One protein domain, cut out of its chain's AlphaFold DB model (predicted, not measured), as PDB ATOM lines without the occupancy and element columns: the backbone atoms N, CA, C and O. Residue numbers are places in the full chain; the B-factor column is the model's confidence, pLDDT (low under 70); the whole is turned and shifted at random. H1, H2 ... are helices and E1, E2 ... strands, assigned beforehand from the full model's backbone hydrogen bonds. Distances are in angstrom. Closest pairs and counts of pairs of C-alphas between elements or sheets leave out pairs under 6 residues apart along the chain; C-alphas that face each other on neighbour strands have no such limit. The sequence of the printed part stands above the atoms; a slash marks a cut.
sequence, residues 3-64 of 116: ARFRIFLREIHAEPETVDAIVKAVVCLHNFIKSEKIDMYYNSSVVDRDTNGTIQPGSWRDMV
ATOM      1  N   ALA A   3     -41.715 -39.366 -37.685       78.00
ATOM      2  CA  ALA A   3     -42.995 -39.275 -38.404       78.00
ATOM      3  C   ALA A   3     -43.957 -38.180 -37.891       78.00
ATOM      4  O   ALA A   3     -44.874 -37.783 -38.601       78.00
ATOM      5  N   ARG A   4     -43.759 -37.673 -36.664       82.38
ATOM      6  CA  ARG A   4     -44.602 -36.624 -36.063       82.38
ATOM      7  C   ARG A   4     -44.094 -35.210 -36.327       82.38
ATOM      8  O   ARG A   4     -44.874 -34.264 -36.261       82.38
ATOM      9  N   PHE A   5     -42.804 -35.050 -36.609       87.06
ATOM     10  CA  PHE A   5     -42.201 -33.746 -36.849       87.06
ATOM     11  C   PHE A   5     -42.019 -33.544 -38.348       87.06
ATOM     12  O   PHE A   5     -41.078 -34.053 -38.951       87.06
ATOM     13  N   ARG A   6     -42.923 -32.759 -38.950       84.00
ATOM     14  CA  ARG A   6     -42.955 -32.506 -40.402       84.00
ATOM     15  C   ARG A   6     -41.638 -31.963 -40.961       84.00
ATOM     16  O   ARG A   6     -41.352 -32.201 -42.127       84.00
ATOM     17  N   ILE A   7     -40.838 -31.280 -40.138       86.62
ATOM     18  CA  ILE A   7     -39.518 -30.765 -40.523       86.62
ATOM     19  C   ILE A   7     -38.551 -31.874 -40.958       86.62
ATOM     20  O   ILE A   7     -37.740 -31.644 -41.842       86.62
ATOM     21  N   PHE A   8     -38.685 -33.085 -40.410       87.25
ATOM     22  CA  PHE A   8     -37.867 -34.236 -40.801       87.25
ATOM     23  C   PHE A   8     -38.457 -35.039 -41.962       87.25
ATOM     24  O   PHE A   8     -37.827 -35.976 -42.439       87.25
ATOM     25  N   LEU A   9     -39.669 -34.709 -42.411       83.88
ATOM     26  CA  LEU A   9     -40.305 -35.385 -43.543       83.88
ATOM     27  C   LEU A   9     -39.842 -34.826 -44.897       83.88
ATOM     28  O   LEU A   9     -40.205 -35.379 -45.934       83.88
ATOM     29  N   ARG A  10     -39.073 -33.734 -44.910       80.06
ATOM     30  CA  ARG A  10     -38.548 -33.074 -46.112       80.06
ATOM     31  C   ARG A  10     -37.060 -32.798 -45.956       80.06
ATOM     32  O   ARG A  10     -36.544 -32.792 -44.842       80.06
ATOM     33  N   GLU A  11     -36.394 -32.550 -47.078       83.56
ATOM     34  CA  GLU A  11     -35.022 -32.050 -47.071       83.56
ATOM     35  C   GLU A  11     -34.952 -30.710 -46.330       83.56
ATOM     36  O   GLU A  11     -35.807 -29.834 -46.497       83.56
ATOM     37  N   ILE A  12     -33.935 -30.571 -45.479       88.56
ATOM     38  CA  ILE A  12     -33.695 -29.359 -44.702       88.56
ATOM     39  C   ILE A  12     -32.607 -28.563 -45.420       88.56
ATOM     40  O   ILE A  12     -31.438 -28.940 -45.407       88.56
ATOM     41  N   HIS A  13     -32.992 -27.448 -46.038       90.06
ATOM     42  CA  HIS A  13     -32.060 -26.510 -46.663       90.06
ATOM     43  C   HIS A  13     -31.521 -25.528 -45.616       90.06
ATOM     44  O   HIS A  13     -32.001 -24.401 -45.505       90.06
ATOM     45  N   ALA A  14     -30.558 -25.977 -44.814       92.50
ATOM     46  CA  ALA A  14     -29.892 -25.155 -43.809       92.50
ATOM     47  C   ALA A  14     -28.429 -25.581 -43.628       92.50
ATOM     48  O   ALA A  14     -28.034 -26.679 -44.022       92.50
ATOM     49  N   GLU A  15     -27.628 -24.710 -43.017       95.69
ATOM     50  CA  GLU A  15     -26.253 -25.024 -42.627       95.69
ATOM     51  C   GLU A  15     -26.227 -26.146 -41.569       95.69
ATOM     52  O   GLU A  15     -27.140 -26.200 -40.735       95.69
ATOM     53  N   PRO A  16     -25.208 -27.033 -41.545       95.44
ATOM     54  CA  PRO A  16     -25.154 -28.154 -40.604       95.44
ATOM     55  C   PRO A  16     -25.343 -27.756 -39.136       95.44
ATOM     56  O   PRO A  16     -26.021 -28.460 -38.391       95.44
ATOM     57  N   GLU A  17     -24.820 -26.599 -38.732       97.19
ATOM     58  CA  GLU A  17     -24.968 -26.057 -37.376       97.19
ATOM     59  C   GLU A  17     -26.435 -25.749 -37.035       97.19
ATOM     60  O   GLU A  17     -26.921 -26.051 -35.943       97.19
ATOM     61  N   THR A  18     -27.178 -25.212 -38.006       95.88
ATOM     62  CA  THR A  18     -28.614 -24.946 -37.866       95.88
ATOM     63  C   THR A  18     -29.407 -26.250 -37.820       95.88
ATOM     64  O   THR A  18     -30.343 -26.377 -37.031       95.88
ATOM     65  N   VAL A  19     -29.026 -27.243 -38.629       95.00
ATOM     66  CA  VAL A  19     -29.650 -28.575 -38.601       95.00
ATOM     67  C   VAL A  19     -29.455 -29.234 -37.233       95.00
ATOM     68  O   VAL A  19     -30.413 -29.769 -36.677       95.00
ATOM     69  N   ASP A  20     -28.261 -29.141 -36.649       96.31
ATOM     70  CA  ASP A  20     -27.980 -29.673 -35.313       96.31
ATOM     71  C   ASP A  20     -28.829 -28.981 -34.231       96.31
ATOM     72  O   ASP A  20     -29.441 -29.639 -33.384       96.31
ATOM     73  N   ALA A  21     -28.973 -27.653 -34.307       97.12
ATOM     74  CA  ALA A  21     -29.864 -26.904 -33.422       97.12
ATOM     75  C   ALA A  21     -31.338 -27.334 -33.569       97.12
ATOM     76  O   ALA A  21     -32.028 -27.516 -32.562       97.12
ATOM     77  N   ILE A  22     -31.814 -27.556 -34.801       95.00
ATOM     78  CA  ILE A  22     -33.167 -28.065 -35.076       95.00
ATOM     79  C   ILE A  22     -33.363 -29.441 -34.435       95.00
ATOM     80  O   ILE A  22     -34.361 -29.664 -33.749       95.00
ATOM     81  N   VAL A  23     -32.413 -30.361 -34.625       93.88
ATOM     82  CA  VAL A  23     -32.488 -31.711 -34.055       93.88
ATOM     83  C   VAL A  23     -32.561 -31.642 -32.531       93.88
ATOM     84  O   VAL A  23     -33.468 -32.233 -31.941       93.88
ATOM     85  N   LYS A  24     -31.683 -30.860 -31.893       95.38
ATOM     86  CA  LYS A  24     -31.681 -30.653 -30.436       95.38
ATOM     87  C   LYS A  24     -33.006 -30.079 -29.936       95.38
ATOM     88  O   LYS A  24     -33.590 -30.628 -29.002       95.38
ATOM     89  N   ALA A  25     -33.525 -29.037 -30.584       95.38
ATOM     90  CA  ALA A  25     -34.796 -28.420 -30.210       95.38
ATOM     91  C   ALA A  25     -35.965 -29.413 -30.297       95.38
ATOM     92  O   ALA A  25     -36.789 -29.493 -29.384       95.38
ATOM     93  N   VAL A  26     -36.016 -30.220 -31.360       94.38
ATOM     94  CA  VAL A  26     -37.060 -31.235 -31.536       94.38
ATOM     95  C   VAL A  26     -36.940 -32.356 -30.497       94.38
ATOM     96  O   VAL A  26     -37.962 -32.833 -30.003       94.38
ATOM     97  N   VAL A  27     -35.723 -32.754 -30.116       93.44
ATOM     98  CA  VAL A  27     -35.492 -33.719 -29.026       93.44
ATOM     99  C   VAL A  27     -35.980 -33.174 -27.688       93.44
ATOM    100  O   VAL A  27     -36.736 -33.857 -26.994       93.44
ATOM    101  N   CYS A  28     -35.623 -31.936 -27.345       94.94
ATOM    102  CA  CYS A  28     -36.105 -31.285 -26.130       94.94
ATOM    103  C   CYS A  28     -37.636 -31.202 -26.111       94.94
ATOM    104  O   CYS A  28     -38.260 -31.587 -25.122       94.94
ATOM    105  N   LEU A  29     -38.249 -30.781 -27.220       92.44
ATOM    106  CA  LEU A  29     -39.701 -30.677 -27.341       92.44
ATOM    107  C   LEU A  29     -40.393 -32.044 -27.235       92.44
ATOM    108  O   LEU A  29     -41.413 -32.171 -26.566       92.44
ATOM    109  N   HIS A  30     -39.838 -33.084 -27.859       90.06
ATOM    110  CA  HIS A  30     -40.347 -34.450 -27.740       90.06
ATOM    111  C   HIS A  30     -40.342 -34.935 -26.292       90.06
ATOM    112  O   HIS A  30     -41.345 -35.475 -25.828       90.06
ATOM    113  N   ASN A  31     -39.233 -34.719 -25.585       90.94
ATOM    114  CA  ASN A  31     -39.097 -35.118 -24.191       90.94
ATOM    115  C   ASN A  31     -40.075 -34.355 -23.294       90.94
ATOM    116  O   ASN A  31     -40.728 -34.971 -22.459       90.94
ATOM    117  N   PHE A  32     -40.234 -33.051 -23.524       92.31
ATOM    118  CA  PHE A  32     -41.189 -32.217 -22.798       92.31
ATOM    119  C   PHE A  32     -42.643 -32.657 -23.022       92.31
ATOM    120  O   PHE A  32     -43.398 -32.848 -22.076       92.31
ATOM    121  N   ILE A  33     -43.059 -32.894 -24.269       89.62
ATOM    122  CA  ILE A  33     -44.434 -33.346 -24.530       89.62
ATOM    123  C   ILE A  33     -44.664 -34.742 -23.930       89.62
ATOM    124  O   ILE A  33     -45.748 -35.027 -23.422       89.62
ATOM    125  N   LYS A  34     -43.643 -35.605 -23.958       86.19
ATOM    126  CA  LYS A  34     -43.701 -36.927 -23.334       86.19
ATOM    127  C   LYS A  34     -43.840 -36.843 -21.809       86.19
ATOM    128  O   LYS A  34     -44.521 -37.698 -21.257       86.19
ATOM    129  N   SER A  35     -43.230 -35.860 -21.139       89.50
ATOM    130  CA  SER A  35     -43.384 -35.685 -19.688       89.50
ATOM    131  C   SER A  35     -44.744 -35.103 -19.309       89.50
ATOM    132  O   SER A  35     -45.347 -35.560 -18.347       89.50
ATOM    133  N   GLU A  36     -45.249 -34.138 -20.079       90.38
ATOM    134  CA  GLU A  36     -46.468 -33.399 -19.726       90.38
ATOM    135  C   GLU A  36     -47.765 -34.075 -20.192       90.38
ATOM    136  O   GLU A  36     -48.800 -33.962 -19.541       90.38
ATOM    137  N   LYS A  37     -47.757 -34.721 -21.367       84.62
ATOM    138  CA  LYS A  37     -48.984 -35.169 -22.054       84.62
ATOM    139  C   LYS A  37     -48.809 -36.506 -22.761       84.62
ATOM    140  O   LYS A  37     -49.134 -36.640 -23.945       84.62
ATOM    141  N   ILE A  38     -48.313 -37.510 -22.041       82.69
ATOM    142  CA  ILE A  38     -48.046 -38.826 -22.627       82.69
ATOM    143  C   ILE A  38     -49.292 -39.468 -23.248       82.69
ATOM    144  O   ILE A  38     -49.193 -39.988 -24.353       82.69
ATOM    145  N   ASP A  39     -50.465 -39.326 -22.627       80.50
ATOM    146  CA  ASP A  39     -51.711 -39.955 -23.096       80.50
ATOM    147  C   ASP A  39     -52.216 -39.382 -24.429       80.50
ATOM    148  O   ASP A  39     -52.819 -40.084 -25.237       80.50
ATOM    149  N   MET A  40     -51.941 -38.101 -24.697       80.25
ATOM    150  CA  MET A  40     -52.258 -37.467 -25.984       80.25
ATOM    151  C   MET A  40     -51.139 -37.671 -27.009       80.25
ATOM    152  O   MET A  40     -51.362 -37.669 -28.224       80.25
ATOM    153  N   TYR A  41     -49.903 -37.810 -26.533       80.81
ATOM    154  CA  TYR A  41     -48.722 -37.884 -27.377       80.81
ATOM    155  C   TYR A  41     -48.368 -39.308 -27.809       80.81
ATOM    156  O   TYR A  41     -47.733 -39.494 -28.844       80.81
ATOM    157  N   TYR A  42     -48.787 -40.324 -27.071       78.50
ATOM    158  CA  TYR A  42     -48.460 -41.712 -27.343       78.50
ATOM    159  C   TYR A  42     -49.719 -42.573 -27.298       78.50
ATOM    160  O   TYR A  42     -50.460 -42.583 -26.326       78.50
ATOM    161  N   ASN A  43     -49.926 -43.341 -28.364       77.62
ATOM    162  CA  ASN A  43     -50.858 -44.458 -28.385       77.62
ATOM    163  C   ASN A  43     -50.039 -45.694 -28.770       77.62
ATOM    164  O   ASN A  43     -49.162 -45.602 -29.635       77.62
ATOM    165  N   SER A  44     -50.300 -46.844 -28.145       75.81
ATOM    166  CA  SER A  44     -49.573 -48.082 -28.443       75.81
ATOM    167  C   SER A  44     -49.674 -48.469 -29.921       75.81
ATOM    168  O   SER A  44     -48.790 -49.142 -30.436       75.81
ATOM    169  N   SER A  45     -50.723 -48.038 -30.634       80.00
ATOM    170  CA  SER A  45     -50.896 -48.242 -32.082       80.00
ATOM    171  C   SER A  45     -49.946 -47.437 -32.964       80.00
ATOM    172  O   SER A  45     -49.940 -47.629 -34.176       80.00
ATOM    173  N   VAL A  46     -49.166 -46.509 -32.407       81.94
ATOM    174  CA  VAL A  46     -48.273 -45.640 -33.186       81.94
ATOM    175  C   VAL A  46     -47.003 -46.365 -33.604       81.94
ATOM    176  O   VAL A  46     -46.470 -46.043 -34.654       81.94
ATOM    177  N   VAL A  47     -46.508 -47.319 -32.817       84.06
ATOM    178  CA  VAL A  47     -45.264 -48.058 -33.097       84.06
ATOM    179  C   VAL A  47     -45.568 -49.470 -33.581       84.06
ATOM    180  O   VAL A  47     -46.637 -50.003 -33.289       84.06
ATOM    181  N   ASP A  48     -44.630 -50.064 -34.318       86.88
ATOM    182  CA  ASP A  48     -44.742 -51.459 -34.744       86.88
ATOM    183  C   ASP A  48     -44.774 -52.357 -33.492       86.88
ATOM    184  O   ASP A  48     -44.004 -52.157 -32.545       86.88
ATOM    185  N   ARG A  49     -45.702 -53.315 -33.463       87.06
ATOM    186  CA  ARG A  49     -45.901 -54.228 -32.332       87.06
ATOM    187  C   ARG A  49     -45.723 -55.661 -32.781       87.06
ATOM    188  O   ARG A  49     -46.339 -56.073 -33.750       87.06
ATOM    189  N   ASP A  50     -44.948 -56.437 -32.043       89.12
ATOM    190  CA  ASP A  50     -44.919 -57.884 -32.229       89.12
ATOM    191  C   ASP A  50     -46.055 -58.519 -31.420       89.12
ATOM    192  O   ASP A  50     -46.225 -58.243 -30.232       89.12
ATOM    193  N   THR A  51     -46.879 -59.329 -32.074       86.31
ATOM    194  CA  THR A  51     -47.874 -60.180 -31.423       86.31
ATOM    195  C   THR A  51     -47.664 -61.608 -31.905       86.31
ATOM    196  O   THR A  51     -47.994 -61.939 -33.042       86.31
ATOM    197  N   ASN A  52     -47.120 -62.459 -31.028       85.50
ATOM    198  CA  ASN A  52     -46.869 -63.882 -31.284       85.50
ATOM    199  C   ASN A  52     -46.051 -64.160 -32.562       85.50
ATOM    200  O   ASN A  52     -46.377 -65.068 -33.326       85.50
ATOM    201  N   GLY A  53     -45.001 -63.373 -32.815       86.56
ATOM    202  CA  GLY A  53     -44.129 -63.529 -33.982       86.56
ATOM    203  C   GLY A  53     -44.680 -62.886 -35.256       86.56
ATOM    204  O   GLY A  53     -44.072 -63.011 -36.317       86.56
ATOM    205  N   THR A  54     -45.820 -62.193 -35.170       86.06
ATOM    206  CA  THR A  54     -46.368 -61.384 -36.262       86.06
ATOM    207  C   THR A  54     -46.209 -59.906 -35.935       86.06
ATOM    208  O   THR A  54     -46.786 -59.401 -34.969       86.06
ATOM    209  N   ILE A  55     -45.463 -59.190 -36.777       88.06
ATOM    210  CA  ILE A  55     -45.294 -57.741 -36.663       88.06
ATOM    211  C   ILE A  55     -46.567 -57.053 -37.171       88.06
ATOM    212  O   ILE A  55     -46.871 -57.070 -38.363       88.06
ATOM    213  N   GLN A  56     -47.303 -56.420 -36.264       88.44
ATOM    214  CA  GLN A  56     -48.361 -55.471 -36.576       88.44
ATOM    215  C   GLN A  56     -47.736 -54.108 -36.908       88.44
ATOM    216  O   GLN A  56     -47.036 -53.537 -36.061       88.44
ATOM    217  N   PRO A  57     -47.971 -53.564 -38.112       85.56
ATOM    218  CA  PRO A  57     -47.443 -52.263 -38.493       85.56
ATOM    219  C   PRO A  57     -48.098 -51.148 -37.670       85.56
ATOM    220  O   PRO A  57     -49.313 -51.120 -37.480       85.56
ATOM    221  N   GLY A  58     -47.284 -50.211 -37.189       86.75
ATOM    222  CA  GLY A  58     -47.748 -49.036 -36.469       86.75
ATOM    223  C   GLY A  58     -48.336 -47.974 -37.402       86.75
ATOM    224  O   GLY A  58     -47.867 -47.763 -38.522       86.75
ATOM    225  N   SER A  59     -49.311 -47.228 -36.887       85.25
ATOM    226  CA  SER A  59     -49.994 -46.110 -37.565       85.25
ATOM    227  C   SER A  59     -49.095 -44.904 -37.867       85.25
ATOM    228  O   SER A  59     -49.523 -43.952 -38.515       85.25
ATOM    229  N   TRP A  60     -47.824 -44.910 -37.440       83.31
ATOM    230  CA  TRP A  60     -46.864 -43.877 -37.843       83.31
ATOM    231  C   TRP A  60     -46.691 -43.796 -39.366       83.31
ATOM    232  O   TRP A  60     -46.337 -42.734 -39.869       83.31
ATOM    233  N   ARG A  61     -46.959 -44.891 -40.090       80.75
ATOM    234  CA  ARG A  61     -46.901 -44.961 -41.558       80.75
ATOM    235  C   ARG A  61     -47.981 -44.100 -42.216       80.75
ATOM    236  O   ARG A  61     -47.694 -43.447 -43.209       80.75
ATOM    237  N   ASP A  62     -49.155 -44.000 -41.596       81.19
ATOM    238  CA  ASP A  62     -50.269 -43.172 -42.082       81.19
ATOM    239  C   ASP A  62     -50.007 -41.669 -41.879       81.19
ATOM    240  O   ASP A  62     -50.608 -40.820 -42.532       81.19
ATOM    241  N   MET A  63     -49.085 -41.318 -40.974       76.94
ATOM    242  CA  MET A  63     -48.691 -39.928 -40.706       76.94
ATOM    243  C   MET A  63     -47.690 -39.386 -41.737       76.94
ATOM    244  O   MET A  63     -47.428 -38.181 -41.779       76.94
ATOM    245  N   VAL A  64     -47.109 -40.261 -42.561       73.75
ATOM    246  CA  VAL A  64     -46.087 -39.922 -43.553       73.75
ATOM    247  C   VAL A  64     -46.756 -39.827 -44.926       73.75
ATOM    248  O   VAL A  64     -47.128 -40.830 -45.519       73.75
TER     249      VAL A  64
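Overview. This is residues 3 to 64 of the 116 residues of an uncharacterized protein of Photinus pyralis (UniProt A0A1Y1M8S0). The chain makes a loose, open loop: a small two-stranded hairpin, E1 and E2, lies at one end of the long axis, and one long helix, H2, slants away at the other. The short helix H3 follows H2 at its last residues, the short helix H1 is near H2 on the inner side of the loop, and the first and last printed C-alphas, those of Ala 3 and Val 64, come back to 6.0 A from each other. The printed part has 62 residues with three named helices and two named strands, in the order H1, H2, H3, E1, E2; the sheet E1 - E2 is antiparallel and the class is mostly helix. The whole is loose, with a radius of gyration of the C-alphas of 14.7 A, and elongated, spanning 45 by 27 by 17 A.

Along the chain. E1 is residues 49 to 51 and E2 is residues 54 to 56, ending at C-alpha 56 (-48.361, -55.471, -36.576). H2, residues 16 to 36, measures 30.3 A from C-alpha 16 (-25.154, -28.154, -40.604) to C-alpha 36 (-46.468, -33.399, -19.726). H1 is residues 6 to 9, 5.0 A long, and H3 is residues 38 to 41, 4.9 A long.

Arrangement. E1 and E2 form a hairpin, antiparallel at 143 degrees between their directions; N 49 and O 56 are 2.9 A apart and N 56 and O 49 2.7 A, within hydrogen-bond range. Both strands are apart from H1 and from H2. H2 and H3 are close but not clearly touching, the closest C-alphas being those of Lys 34 and Tyr 41, 6.5 A apart. H1 and H2 are near each other, with 6 pairs of C-alphas within 10 A. H1 and H3 are apart. In H2 every O i to N i+4 pair is within hydrogen-bond range; H1 and H3 are too short for such a pair.

Size, cuts and confidence. The C-alphas farthest apart are those of Glu 15 and Asn 52, 45.4 A. Residues 15 to 21, 35 to 40 and 50 to 55 stand free. The printed part has no cut, and no link is long. The mean pLDDT of the printed part is 87.2, and no printed residue is under 70.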